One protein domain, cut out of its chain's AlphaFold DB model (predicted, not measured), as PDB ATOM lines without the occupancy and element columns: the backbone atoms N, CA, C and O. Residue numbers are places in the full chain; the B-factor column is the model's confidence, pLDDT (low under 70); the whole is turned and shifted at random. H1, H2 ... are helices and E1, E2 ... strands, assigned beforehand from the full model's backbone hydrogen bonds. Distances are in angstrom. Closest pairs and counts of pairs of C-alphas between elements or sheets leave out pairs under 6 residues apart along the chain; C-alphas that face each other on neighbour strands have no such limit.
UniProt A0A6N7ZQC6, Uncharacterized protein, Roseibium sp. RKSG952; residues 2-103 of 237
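Overview. This is residues 2 to 103 of the 237 residues of an uncharacterized protein of Roseibium sp. RKSG952 (UniProt A0A6N7ZQC6). A small three-stranded sheet sits between two helices: the later part of a very long helix, H1, packs along one face with residues 28 to 40, and the short helix H2 crosses the other face. The beginning of H1, residues 3 to 22, sticks out from this body as a long free arm and makes the length of the whole, while the tiny H3 packs on H1 beside the sheet. You have 102 printed residues, with three named helices and three named strands in the order H1 E1 E2 H2 E3 H3. The sheet runs E1 E3 E2 and is mixed, and the class is mixed, helices and strands. The whole is loose, with a radius of gyration of the C-alphas of 18.3 A and spans of 65 by 29 by 23 A.

Arrangement. Start at the sheet, where E3, residues 90 to 94, is the inner strand between the edge strands E1, residues 50 to 54, and E2, residues 63 to 66. E1 and E3 are parallel at 20 degrees; look for N 51 and O 90, 2.7 A apart and within hydrogen-bond range. E3 and E2 are antiparallel at 160 degrees, with N 65 and O 91 within range at 2.8 A. H1, residues 3 to 42, is on one face at a height over the sheet of 8.9 A, from a local plane fitted to only just enough C-alphas, 6. It lies over E1 and runs along the strands, at 11 degrees to E1 on the local plane; their closest C-alphas are those of Ala 32 and Pro 54, 6.3 A apart. H2, residues 71 to 81, is on the opposite face at a height of 9.2 A and runs across the strands, at 81 degrees to E3 on the local plane. Its closest C-alpha pair with E1 is His 51 and Cys 81, 6.7 A. Helices on both faces of the sheet give three layers. H3, residues 96 to 99, is not on the sheet; it touches residues 27 to 32 of H1 alone, closest at the C-alphas of Ala 28 and Leu 99, 4.4 A. H1 and H2 are apart. Every O i to N i+4 pair is within hydrogen-bond range in H2 and 33 of 36 in H1, while H3 is too short for such a pair.

Along the chain. Find C-alpha 3 at (69.025, 58.645, 139.067); from there H1 runs 58.7 A to C-alpha 42 at (81.281, 2.615, 151.755). E1 is 12.2 A long, E2 10.5 A, H2 15.1 A and E3 12.4 A. H3, 4.8 A long, ends at C-alpha 99, (81.126, 22.184, 148.437).

Size, cuts and confidence. The C-alphas of Ser 2 and Thr 47 are the two farthest apart, 66.1 A. The printed part has no cut and no long link. Its mean pLDDT is 71.4, and 39 residues are under 70, among them 2 to 21 and 38 to 48.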
ATOM      1  N   SER A   2      69.571  61.507 135.855       52.31
ATOM      2  CA  SER A   2      70.658  60.512 136.066       52.31
ATOM      3  C   SER A   2      70.373  59.454 137.155       52.31
ATOM      4  O   SER A   2      71.109  58.477 137.239       52.31
ATOM      5  N   THR A   3      69.316  59.578 137.961       50.47
ATOM      6  CA  THR A   3      69.025  58.645 139.067       50.47
ATOM      7  C   THR A   3      68.425  57.300 138.631       50.47
ATOM      8  O   THR A   3      68.676  56.292 139.285       50.47
ATOM      9  N   GLU A   4      67.714  57.236 137.500       47.41
ATOM     10  CA  GLU A   4      67.102  55.985 137.003       47.41
ATOM     11  C   GLU A   4      68.115  54.957 136.471       47.41
ATOM     12  O   GLU A   4      67.865  53.755 136.533       47.41
ATOM     13  N   PHE A   5      69.286  55.395 135.993       48.91
ATOM     14  CA  PHE A   5      70.312  54.484 135.465       48.91
ATOM     15  C   PHE A   5      71.097  53.758 136.573       48.91
ATOM     16  O   PHE A   5      71.543  52.631 136.369       48.91
ATOM     17  N   GLY A   6      71.241  54.376 137.752       49.69
ATOM     18  CA  GLY A   6      71.934  53.782 138.902       49.69
ATOM     19  C   GLY A   6      71.108  52.713 139.620       49.69
ATOM     20  O   GLY A   6      71.645  51.665 139.974       49.69
ATOM     21  N   LEU A   7      69.792  52.928 139.761       47.44
ATOM     22  CA  LEU A   7      68.884  51.952 140.382       47.44
ATOM     23  C   LEU A   7      68.798  50.647 139.577       47.44
ATOM     24  O   LEU A   7      68.840  49.563 140.147       47.44
ATOM     25  N   ASN A   8      68.743  50.744 138.247       60.84
ATOM     26  CA  ASN A   8      68.634  49.576 137.368       60.84
ATOM     27  C   ASN A   8      69.908  48.710 137.352       60.84
ATOM     28  O   ASN A   8      69.839  47.513 137.081       60.84
ATOM     29  N   LYS A   9      71.073  49.303 137.642       63.94
ATOM     30  CA  LYS A   9      72.345  48.584 137.772       63.94
ATOM     31  C   LYS A   9      72.430  47.856 139.115       63.94
ATOM     32  O   LYS A   9      72.666  46.656 139.118       63.94
ATOM     33  N   ALA A  10      72.119  48.544 140.215       59.75
ATOM     34  CA  ALA A  10      72.112  47.951 141.552       59.75
ATOM     35  C   ALA A  10      71.080  46.816 141.694       59.75
ATOM     36  O   ALA A  10      71.367  45.790 142.298       59.75
ATOM     37  N   MET A  11      69.896  46.952 141.083       57.62
ATOM     38  CA  MET A  11      68.885  45.885 141.076       57.62
ATOM     39  C   MET A  11      69.311  44.671 140.245       57.62
ATOM     40  O   MET A  11      68.993  43.544 140.613       57.62
ATOM     41  N   LYS A  12      70.041  44.877 139.142       59.62
ATOM     42  CA  LYS A  12      70.614  43.776 138.355       59.62
ATOM     43  C   LYS A  12      71.765  43.096 139.082       59.62
ATOM     44  O   LYS A  12      71.824  41.878 139.064       59.62
ATOM     45  N   GLU A  13      72.641  43.855 139.733       60.75
ATOM     46  CA  GLU A  13      73.737  43.309 140.539       60.75
ATOM     47  C   GLU A  13      73.199  42.506 141.729       60.75
ATOM     48  O   GLU A  13      73.635  41.380 141.929       60.75
ATOM     49  N   ALA A  14      72.175  43.006 142.428       58.06
ATOM     50  CA  ALA A  14      71.507  42.274 143.504       58.06
ATOM     51  C   ALA A  14      70.759  41.024 143.004       58.06
ATOM     52  O   ALA A  14      70.774  39.992 143.666       58.06
ATOM     53  N   ALA A  15      70.120  41.083 141.830       53.38
ATOM     54  CA  ALA A  15      69.467  39.916 141.235       53.38
ATOM     55  C   ALA A  15      70.483  38.854 140.786       53.38
ATOM     56  O   ALA A  15      70.255  37.672 141.002       53.38
ATOM     57  N   VAL A  16      71.614  39.267 140.207       53.91
ATOM     58  CA  VAL A  16      72.713  38.365 139.831       53.91
ATOM     59  C   VAL A  16      73.377  37.770 141.071       53.91
ATOM     60  O   VAL A  16      73.651  36.580 141.072       53.91
ATOM     61  N   GLN A  17      73.571  38.550 142.139       55.25
ATOM     62  CA  GLN A  17      74.072  38.045 143.421       55.25
ATOM     63  C   GLN A  17      73.100  37.059 144.075       55.25
ATOM     64  O   GLN A  17      73.544  36.027 144.551       55.25
ATOM     65  N   ASN A  18      71.788  37.320 144.040       54.06
ATOM     66  CA  ASN A  18      70.783  36.380 144.548       54.06
ATOM     67  C   ASN A  18      70.710  35.087 143.725       54.06
ATOM     68  O   ASN A  18      70.503  34.023 144.295       54.06
ATOM     69  N   ILE A  19      70.870  35.164 142.400       58.44
ATOM     70  CA  ILE A  19      70.904  33.973 141.536       58.44
ATOM     71  C   ILE A  19      72.192  33.182 141.779       58.44
ATOM     72  O   ILE A  19      72.122  31.974 141.970       58.44
ATOM     73  N   ALA A  20      73.341  33.857 141.841       58.50
ATOM     74  CA  ALA A  20      74.622  33.225 142.138       58.50
ATOM     75  C   ALA A  20      74.605  32.565 143.522       58.50
ATOM     76  O   ALA A  20      74.944  31.399 143.617       58.50
ATOM     77  N   ALA A  21      74.103  33.249 144.557       61.00
ATOM     78  CA  ALA A  21      73.912  32.662 145.883       61.00
ATOM     79  C   ALA A  21      72.992  31.432 145.831       61.00
ATOM     80  O   ALA A  21      73.336  30.396 146.380       61.00
ATOM     81  N   SER A  22      71.884  31.489 145.079       71.88
ATOM     82  CA  SER A  22      70.980  30.336 144.939       71.88
ATOM     83  C   SER A  22      71.594  29.145 144.194       71.88
ATOM     84  O   SER A  22      71.210  28.004 144.435       71.88
ATOM     85  N   GLU A  23      72.531  29.397 143.279       74.88
ATOM     86  CA  GLU A  23      73.229  28.353 142.528       74.88
ATOM     87  C   GLU A  23      74.373  27.754 143.350       74.88
ATOM     88  O   GLU A  23      74.521  26.536 143.390       74.88
ATOM     89  N   THR A  24      75.106  28.593 144.076       74.62
ATOM     90  CA  THR A  24      76.111  28.202 145.067       74.62
ATOM     91  C   THR A  24      75.498  27.342 146.177       74.62
ATOM     92  O   THR A  24      76.006  26.258 146.453       74.62
ATOM     93  N   ASP A  25      74.362  27.759 146.742       78.50
ATOM     94  CA  ASP A  25      73.642  26.996 147.768       78.50
ATOM     95  C   ASP A  25      73.164  25.641 147.230       78.50
ATOM     96  O   ASP A  25      73.260  24.622 147.915       78.50
ATOM     97  N   ARG A  26      72.690  25.601 145.976       83.38
ATOM     98  CA  ARG A  26      72.277  24.356 145.317       83.38
ATOM     99  C   ARG A  26      73.448  23.385 145.173       83.38
ATOM    100  O   ARG A  26      73.303  22.223 145.544       83.38
ATOM    101  N   ILE A  27      74.585  23.848 144.650       81.00
ATOM    102  CA  ILE A  27      75.775  23.007 144.442       81.00
ATOM    103  C   ILE A  27      76.279  22.470 145.786       81.00
ATOM    104  O   ILE A  27      76.518  21.271 145.909       81.00
ATOM    105  N   ALA A  28      76.340  23.313 146.821       82.81
ATOM    106  CA  ALA A  28      76.751  22.888 148.156       82.81
ATOM    107  C   ALA A  28      75.836  21.790 148.728       82.81
ATOM    108  O   ALA A  28      76.319  20.807 149.293       82.81
ATOM    109  N   MET A  29      74.516  21.909 148.554       82.94
ATOM    110  CA  MET A  29      73.570  20.873 148.983       82.94
ATOM    111  C   MET A  29      73.737  19.566 148.199       82.94
ATOM    112  O   MET A  29      73.687  18.490 148.795       82.94
ATOM    113  N   GLU A  30      73.950  19.645 146.885       83.19
ATOM    114  CA  GLU A  30      74.177  18.474 146.032       83.19
ATOM    115  C   GLU A  30      75.467  17.742 146.413       83.19
ATOM    116  O   GLU A  30      75.447  16.525 146.580       83.19
ATOM    117  N   MET A  31      76.562  18.469 146.648       86.88
ATOM    118  CA  MET A  31      77.837  17.876 147.067       86.88
ATOM    119  C   MET A  31      77.764  17.277 148.474       86.88
ATOM    120  O   MET A  31      78.285  16.187 148.704       86.88
ATOM    121  N   ALA A  32      77.061  17.922 149.408       84.38
ATOM    122  CA  ALA A  32      76.828  17.356 150.735       84.38
ATOM    123  C   ALA A  32      75.974  16.073 150.682       84.38
ATOM    124  O   ALA A  32      76.231  15.139 151.443       84.38
ATOM    125  N   SER A  33      74.977  16.009 149.789       83.88
ATOM    126  CA  SER A  33      74.181  14.792 149.562       83.88
ATOM    127  C   SER A  33      75.038  13.682 148.967       83.88
ATOM    128  O   SER A  33      75.046  12.572 149.492       83.88
ATOM    129  N   LEU A  34      75.820  14.001 147.932       78.94
ATOM    130  CA  LEU A  34      76.715  13.053 147.276       78.94
ATOM    131  C   LEU A  34      77.755  12.481 148.249       78.94
ATOM    132  O   LEU A  34      78.045  11.284 148.219       78.94
ATOM    133  N   TYR A  35      78.287  13.308 149.153       83.12
ATOM    134  CA  TYR A  35      79.188  12.851 150.209       83.12
ATOM    135  C   TYR A  35      78.507  11.857 151.157       83.12
ATOM    136  O   TYR A  35      79.063  10.795 151.428       83.12
ATOM    137  N   LYS A  36      77.289  12.159 151.629       80.75
ATOM    138  CA  LYS A  36      76.524  11.247 152.496       80.75
ATOM    139  C   LYS A  36      76.231   9.919 151.804       80.75
ATOM    140  O   LYS A  36      76.469   8.869 152.386       80.75
ATOM    141  N   GLU A  37      75.793   9.963 150.548       75.94
ATOM    142  CA  GLU A  37      75.547   8.762 149.741       75.94
ATOM    143  C   GLU A  37      76.819   7.925 149.552       75.94
ATOM    144  O   GLU A  37      76.767   6.698 149.629       75.94
ATOM    145  N   SER A  38      77.970   8.582 149.368       67.25
ATOM    146  CA  SER A  38      79.270   7.912 149.281       67.25
ATOM    147  C   SER A  38      79.624   7.218 150.597       67.25
ATOM    148  O   SER A  38      79.997   6.046 150.589       67.25
ATOM    149  N   VAL A  39      79.454   7.900 151.735       68.94
ATOM    150  CA  VAL A  39      79.674   7.309 153.064       68.94
ATOM    151  C   VAL A  39      78.768   6.096 153.277       68.94
ATOM    152  O   VAL A  39      79.277   5.031 153.611       68.94
ATOM    153  N   ASP A  40      77.466   6.215 153.005       68.56
ATOM    154  CA  ASP A  40      76.491   5.126 153.165       68.56
ATOM    155  C   ASP A  40      76.760   3.933 152.229       68.56
ATOM    156  O   ASP A  40      76.379   2.791 152.519       68.56
ATOM    157  N   ALA A  41      77.385   4.181 151.073       60.06
ATOM    158  CA  ALA A  41      77.809   3.145 150.138       60.06
ATOM    159  C   ALA A  41      79.085   2.424 150.603       60.06
ATOM    160  O   ALA A  41      79.216   1.219 150.384       60.06
ATOM    161  N   ILE A  42      80.006   3.145 151.248       55.81
ATOM    162  CA  ILE A  42      81.281   2.615 151.755       55.81
ATOM    163  C   ILE A  42      81.084   1.893 153.094       55.81
ATOM    164  O   ILE A  42      81.723   0.868 153.349       55.81
ATOM    165  N   PHE A  43      80.219   2.421 153.957       57.25
ATOM    166  CA  PHE A  43      80.157   2.056 155.361       57.25
ATOM    167  C   PHE A  43      78.711   2.024 155.869       57.25
ATOM    168  O   PHE A  43      78.002   3.024 155.855       57.25
ATOM    169  N   LYS A  44      78.269   0.849 156.332       56.22
ATOM    170  CA  LYS A  44      76.939   0.634 156.923       56.22
ATOM    171  C   LYS A  44      77.079   0.062 158.322       56.22
ATOM    172  O   LYS A  44      76.885  -1.137 158.501       56.22
ATOM    173  N   ASP A  45      77.419   0.924 159.269       51.47
ATOM    174  CA  ASP A  45      77.594   0.568 160.676       51.47
ATOM    175  C   ASP A  45      76.529   1.253 161.525       51.47
ATOM    176  O   ASP A  45      76.382   2.473 161.497       51.47
ATOM    177  N   ASP A  46      75.809   0.468 162.321       54.84
ATOM    178  CA  ASP A  46      74.813   0.992 163.259       54.84
ATOM    179  C   ASP A  46      75.467   1.592 164.527       54.84
ATOM    180  O   ASP A  46      74.775   2.135 165.389       54.84
ATOM    181  N   THR A  47      76.789   1.461 164.683       53.00
ATOM    182  CA  THR A  47      77.557   1.877 165.870       53.00
ATOM    183  C   THR A  47      78.381   3.148 165.682       53.00
ATOM    184  O   THR A  47      78.842   3.705 166.681       53.00
ATOM    185  N   MET A  48      78.556   3.615 164.444       61.06
ATOM    186  CA  MET A  48      79.270   4.852 164.128       61.06
ATOM    187  C   MET A  48      78.528   5.623 163.042       61.06
ATOM    188  O   MET A  48      78.363   5.137 161.924       61.06
ATOM    189  N   VAL A  49      78.143   6.857 163.358       72.88
ATOM    190  CA  VAL A  49      77.439   7.753 162.437       72.88
ATOM    191  C   VAL A  49      78.380   8.844 161.933       72.88
ATOM    192  O   VAL A  49      79.148   9.417 162.703       72.88
ATOM    193  N   PHE A  50      78.308   9.151 160.635       78.56
ATOM    194  CA  PHE A  50      78.963  10.317 160.041       78.56
ATOM    195  C   PHE A  50      78.021  11.525 160.064       78.56
ATOM    196  O   PHE A  50      77.108  11.656 159.247       78.56
ATOM    197  N   HIS A  51      78.273  12.438 160.992       80.62
ATOM    198  CA  HIS A  51      77.602  13.724 161.117       80.62
ATOM    199  C   HIS A  51      78.263  14.730 160.178       80.62
ATOM    200  O   HIS A  51      79.327  15.276 160.462       80.62
ATOM    201  N   VAL A  52      77.644  14.940 159.018       83.00
ATOM    202  CA  VAL A  52      78.175  15.827 157.975       83.00
ATOM    203  C   VAL A  52      77.630  17.240 158.151       83.00
ATOM    204  O   VAL A  52      76.421  17.465 158.043       83.00
ATOM    205  N   LEU A  53      78.542  18.186 158.351       83.44
ATOM    206  CA  LEU A  53      78.304  19.611 158.528       83.44
ATOM    207  C   LEU A  53      78.741  20.369 157.271       83.44
ATOM    208  O   LEU A  53      79.933  20.634 157.093       83.44
ATOM    209  N   PRO A  54      77.804  20.728 156.378       82.19
ATOM    210  CA  PRO A  54      78.130  21.550 155.228       82.19
ATOM    211  C   PRO A  54      78.358  22.999 155.672       82.19
ATOM    212  O   PRO A  54      77.438  23.666 156.146       82.19
ATOM    213  N   MET A  55      79.580  23.497 155.497       83.75
ATOM    214  CA  MET A  55      79.993  24.861 155.826       83.75
ATOM    215  C   MET A  55      80.472  25.597 154.564       83.75
ATOM    216  O   MET A  55      81.665  25.850 154.404       83.75
ATOM    217  N   PRO A  56      79.552  25.978 153.657       78.69
ATOM    218  CA  PRO A  56      79.895  26.629 152.389       78.69
ATOM    219  C   PRO A  56      80.630  27.971 152.551       78.69
ATOM    220  O   PRO A  56      81.349  28.389 151.651       78.69
ATOM    221  N   GLU A  57      80.466  28.648 153.689       77.31
ATOM    222  CA  GLU A  57      81.150  29.914 153.997       77.31
ATOM    223  C   GLU A  57      82.552  29.716 154.608       77.31
ATOM    224  O   GLU A  57      83.257  30.689 154.883       77.31
ATOM    225  N   TYR A  58      82.961  28.470 154.860       79.31
ATOM    226  CA  TYR A  58      84.277  28.147 155.396       79.31
ATOM    227  C   TYR A  58      85.279  27.975 154.251       79.31
ATOM    228  O   TYR A  58      85.322  26.937 153.598       79.31
ATOM    229  N   ASP A  59      86.119  28.990 154.043       73.88
ATOM    230  CA  ASP A  59      87.206  28.994 153.045       73.88
ATOM    231  C   ASP A  59      88.373  28.032 153.389       73.88
ATOM    232  O   ASP A  59      89.411  28.051 152.722       73.88
ATOM    233  N   GLY A  60      88.259  27.239 154.460       66.94
ATOM    234  CA  GLY A  60      89.281  26.283 154.882       66.94
ATOM    235  C   GLY A  60      89.090  24.889 154.285       66.94
ATOM    236  O   GLY A  60      88.040  24.573 153.727       66.94
ATOM    237  N   GLU A  61      90.130  24.063 154.419       73.50
ATOM    238  CA  GLU A  61      90.098  22.660 153.999       73.50
ATOM    239  C   GLU A  61      89.033  21.893 154.781       73.50
ATOM    240  O   GLU A  61      88.870  22.088 155.991       73.50
ATOM    241  N   SER A  62      88.323  21.006 154.088       79.62
ATOM    242  CA  SER A  62      87.435  20.050 154.736       79.62
ATOM    243  C   SER A  62      88.224  19.183 155.717       79.62
ATOM    244  O   SER A  62      89.339  18.743 155.432       79.62
ATOM    245  N   PHE A  63      87.661  18.947 156.897       75.56
ATOM    246  CA  PHE A  63      88.333  18.184 157.939       75.56
ATOM    247  C   PHE A  63      87.343  17.362 158.747       75.56
ATOM    248  O   PHE A  63      86.123  17.486 158.631       75.56
ATOM    249  N   ILE A  64      87.898  16.506 159.588       76.81
ATOM    250  CA  ILE A  64      87.140  15.600 160.431       76.81
ATOM    251  C   ILE A  64      87.537  15.758 161.895       76.81
ATOM    252  O   ILE A  64      88.684  16.082 162.217       76.81
ATOM    253  N   SER A  65      86.594  15.493 162.788       70.19
ATOM    254  CA  SER A  65      86.811  15.523 164.225       70.19
ATOM    255  C   SER A  65      86.190  14.307 164.891       70.19
ATOM    256  O   SER A  65      85.077  13.890 164.571       70.19
ATOM    257  N   ALA A  66      86.933  13.769 165.852       67.81
ATOM    258  CA  ALA A  66      86.420  12.814 166.815       67.81
ATOM    259  C   ALA A  66      85.832  13.563 168.011       67.81
ATOM    260  O   ALA A  66      86.332  14.626 168.396       67.81
ATOM    261  N   LYS A  67      84.816  12.973 168.639       65.56
ATOM    262  CA  LYS A  67      84.222  13.535 169.848       65.56
ATOM    263  C   LYS A  67      85.268  13.760 170.941       65.56
ATOM    264  O   LYS A  67      86.105  12.899 171.224       65.56
ATOM    265  N   GLY A  68      85.201  14.917 171.585       62.91
ATOM    266  CA  GLY A  68      86.068  15.339 172.679       62.91
ATOM    267  C   GLY A  68      87.382  15.983 172.239       62.91
ATOM    268  O   GLY A  68      88.118  16.469 173.100       62.91
ATOM    269  N   VAL A  69      87.685  16.017 170.935       65.56
ATOM    270  CA  VAL A  69      88.829  16.775 170.396       65.56
ATOM    271  C   VAL A  69      88.540  18.275 170.444       65.56
ATOM    272  O   VAL A  69      89.400  19.047 170.869       65.56
ATOM    273  N   ASP A  70      87.319  18.670 170.078       72.06
ATOM    274  CA  ASP A  70      86.828  20.043 170.159       72.06
ATOM    275  C   ASP A  70      85.385  20.054 170.708       72.06
ATOM    276  O   ASP A  70      84.436  19.787 169.969       72.06
ATOM    277  N   PRO A  71      85.198  20.362 172.006       74.50
ATOM    278  CA  PRO A  71      83.877  20.383 172.630       74.50
ATOM    279  C   PRO A  71      82.906  21.399 172.018       74.50
ATOM    280  O   PRO A  71      81.697  21.177 172.054       74.50
ATOM    281  N   ASP A  72      83.411  22.512 171.477       76.00
ATOM    282  CA  ASP A  72      82.562  23.533 170.861       76.00
ATOM    283  C   ASP A  72      82.053  23.039 169.497       76.00
ATOM    284  O   ASP A  72      80.890  23.265 169.148       76.00
ATOM    285  N   LEU A  73      82.897  22.310 168.756       77.88
ATOM    286  CA  LEU A  73      82.515  21.649 167.508       77.88
ATOM    287  C   LEU A  73      81.520  20.511 167.747       77.88
ATOM    288  O   LEU A  73      80.541  20.419 167.012       77.88
ATOM    289  N   ASP A  74      81.719  19.696 168.785       74.19
ATOM    290  CA  ASP A  74      80.780  18.634 169.160       74.19
ATOM    291  C   ASP A  74      79.395  19.219 169.468       74.19
ATOM    292  O   ASP A  74      78.392  18.781 168.910       74.19
ATOM    293  N   MET A  75      79.333  20.280 170.281       77.38
ATOM    294  CA  MET A  75      78.074  20.960 170.598       77.38
ATOM    295  C   MET A  75      77.401  21.566 169.360       77.38
ATOM    296  O   MET A  75      76.175  21.529 169.234       77.38
ATOM    297  N   ALA A  76      78.182  22.157 168.452       76.81
ATOM    298  CA  ALA A  76      77.657  22.699 167.202       76.81
ATOM    299  C   ALA A  76      77.105  21.586 166.305       76.81
ATOM    300  O   ALA A  76      76.037  21.740 165.712       76.81
ATOM    301  N   ALA A  77      77.806  20.460 166.240       78.50
ATOM    302  CA  ALA A  77      77.428  19.305 165.453       78.50
ATOM    303  C   ALA A  77      76.150  18.642 165.995       78.50
ATOM    304  O   ALA A  77      75.224  18.407 165.222       78.50
ATOM    305  N   GLU A  78      76.029  18.465 167.314       81.69
ATOM    306  CA  GLU A  78      74.805  17.974 167.967       81.69
ATOM    307  C   GLU A  78      73.603  18.889 167.687       81.69
ATOM    308  O   GLU A  78      72.500  18.424 167.391       81.69
ATOM    309  N   ALA A  79      73.815  20.208 167.729       79.56
ATOM    310  CA  ALA A  79      72.768  21.189 167.464       79.56
ATOM    311  C   ALA A  79      72.323  21.213 165.993       79.56
ATOM    312  O   ALA A  79      71.131  21.349 165.723       79.56
ATOM    313  N   ILE A  80      73.258  21.100 165.044       76.06
ATOM    314  CA  ILE A  80      72.966  21.129 163.602       76.06
ATOM    315  C   ILE A  80      72.343  19.811 163.138       76.06
ATOM    316  O   ILE A  80      71.429  19.817 162.314       76.06
ATOM    317  N   CYS A  81      72.833  18.683 163.652       72.56
ATOM    318  CA  CYS A  81      72.352  17.354 163.287       72.56
ATOM    319  C   CYS A  81      71.134  16.906 164.112       72.56
ATOM    320  O   CYS A  81      70.550  15.872 163.796       72.56
ATOM    321  N   GLU A  82      70.739  17.677 165.131       80.94
ATOM    322  CA  GLU A  82      69.624  17.390 166.047       80.94
ATOM    323  C   GLU A  82      69.716  15.995 166.699       80.94
ATOM    324  O   GLU A  82      68.712  15.311 166.914       80.94
ATOM    325  N   THR A  83      70.935  15.559 167.016       81.06
ATOM    326  CA  THR A  83      71.226  14.243 167.596       81.06
ATOM    327  C   THR A  83      72.424  14.327 168.529       81.06
ATOM    328  O   THR A  83      73.310  15.148 168.319       81.06
ATOM    329  N   ASP A  84      72.471  13.449 169.528       80.81
ATOM    330  CA  ASP A  84      73.656  13.296 170.370       80.81
ATOM    331  C   ASP A  84      74.785  12.651 169.552       80.81
ATOM    332  O   ASP A  84      74.535  11.719 168.776       80.81
ATOM    333  N   ILE A  85      76.020  13.121 169.745       77.00
ATOM    334  CA  ILE A  85      77.209  12.538 169.117       77.00
ATOM    335  C   ILE A  85      77.818  11.539 170.092       77.00
ATOM    336  O   ILE A  85      78.107  11.847 171.253       77.00
ATOM    337  N   ASN A  86      78.028  10.309 169.638       73.19
ATOM    338  CA  ASN A  86      78.671   9.263 170.426       73.19
ATOM    339  C   ASN A  86      80.197   9.325 170.315       73.19
ATOM    340  O   ASN A  86      80.755   9.905 169.393       73.19
ATOM    341  N   ASP A  87      80.895   8.672 171.243       63.59
ATOM    342  CA  ASP A  87      82.368   8.675 171.294       63.59
ATOM    343  C   ASP A  87      83.020   8.016 170.064       63.59
ATOM    344  O   ASP A  87      84.203   8.222 169.809       63.59
ATOM    345  N   MET A  88      82.247   7.230 169.312       60.88
ATOM    346  CA  MET A  88      82.679   6.585 168.074       60.88
ATOM    347  C   MET A  88      82.288   7.373 166.819       60.88
ATOM    348  O   MET A  88      82.850   7.116 165.758       60.88
ATOM    349  N   ASP A  89      81.353   8.319 166.927       69.00
ATOM    350  CA  ASP A  89      80.792   9.033 165.783       69.00
ATOM    351  C   ASP A  89      81.812   9.970 165.131       69.00
ATOM    352  O   ASP A  89      82.712  10.503 165.781       69.00
ATOM    353  N   CYS A  90      81.651  10.162 163.825       74.81
ATOM    354  CA  CYS A  90      82.491  11.008 162.991       74.81
ATOM    355  C   CYS A  90      81.811  12.343 162.742       74.81
ATOM    356  O   CYS A  90      80.717  12.371 162.187       74.81
ATOM    357  N   VAL A  91      82.460  13.449 163.098       80.69
ATOM    358  CA  VAL A  91      82.013  14.784 162.691       80.69
ATOM    359  C   VAL A  91      82.831  15.208 161.483       80.69
ATOM    360  O   VAL A  91      84.044  15.379 161.580       80.69
ATOM    361  N   VAL A  92      82.174  15.383 160.339       84.25
ATOM    362  CA  VAL A  92      82.809  15.826 159.094       84.25
ATOM    363  C   VAL A  92      82.395  17.256 158.807       84.25
ATOM    364  O   VAL A  92      81.219  17.523 158.579       84.25
ATOM    365  N   VAL A  93      83.362  18.165 158.752       84.62
ATOM    366  CA  VAL A  93      83.150  19.541 158.303       84.62
ATOM    367  C   VAL A  93      83.538  19.628 156.833       84.62
ATOM    368  O   VAL A  93      84.707  19.466 156.483       84.62
ATOM    369  N   LEU A  94      82.552  19.878 155.971       84.62
ATOM    370  CA  LEU A  94      82.777  20.101 154.545       84.62
ATOM    371  C   LEU A  94      82.885  21.604 154.280       84.62
ATOM    372  O   LEU A  94      81.918  22.337 154.486       84.62
ATOM    373  N   GLY A  95      84.058  22.050 153.846       84.38
ATOM    374  CA  GLY A  95      84.356  23.437 153.501       84.38
ATOM    375  C   GLY A  95      84.023  23.786 152.050       84.38
ATOM    376  O   GLY A  95      83.537  22.965 151.263       84.38
ATOM    377  N   ALA A  96      84.302  25.031 151.673       82.12
ATOM    378  CA  ALA A  96      84.074  25.533 150.320       82.12
ATOM    379  C   ALA A  96      84.889  24.772 149.251       82.12
ATOM    380  O   ALA A  96      84.468  24.677 148.099       82.12
ATOM    381  N   ASP A  97      86.027  24.194 149.634       82.69
ATOM    382  CA  ASP A  97      86.911  23.385 148.788       82.69
ATOM    383  C   ASP A  97      86.241  22.121 148.220       82.69
ATOM    384  O   ASP A  97      86.543  21.687 147.101       82.69
ATOM    385  N   VAL A  98      85.313  21.537 148.975       83.62
ATOM    386  CA  VAL A  98      84.514  20.380 148.559       83.62
ATOM    387  C   VAL A  98      83.137  20.811 148.064       83.62
ATOM    388  O   VAL A  98      82.649  20.253 147.086       83.62
ATOM    389  N   LEU A  99      82.524  21.818 148.690       85.56
ATOM    390  CA  LEU A  99      81.126  22.184 148.437       85.56
ATOM    391  C   LEU A  99      80.906  23.098 147.226       85.56
ATOM    392  O   LEU A  99      79.800  23.120 146.698       85.56
ATOM    393  N   MET A 100      81.915  23.858 146.785       82.94
ATOM    394  CA  MET A 100      81.759  24.854 145.707       82.94
ATOM    395  C   MET A 100      82.238  24.377 144.338       82.94
ATOM    396  O   MET A 100      82.206  25.135 143.367       82.94
ATOM    397  N   VAL A 101      82.699  23.134 144.256       81.75
ATOM    398  CA  VAL A 101      83.202  22.522 143.029       81.75
ATOM    399  C   VAL A 101      82.366  21.284 142.754       81.75
ATOM    400  O   VAL A 101      82.259  20.416 143.614       81.75
ATOM    401  N   GLU A 102      81.787  21.194 141.557       81.19
ATOM    402  CA  GLU A 102      81.145  19.955 141.116       81.19
ATOM    403  C   GLU A 102      82.199  18.848 141.026       81.19
ATOM    404  O   GLU A 102      83.199  18.982 140.316       81.19
ATOM    405  N   ARG A 103      81.960  17.763 141.759       79.94
ATOM    406  CA  ARG A 103      82.807  16.573 141.799       79.94
ATOM    407  C   ARG A 103      82.037  15.372 141.282       79.94
ATOM    408  O   ARG A 103      80.814  15.290 141.396       79.94
TER     409      ARG A 103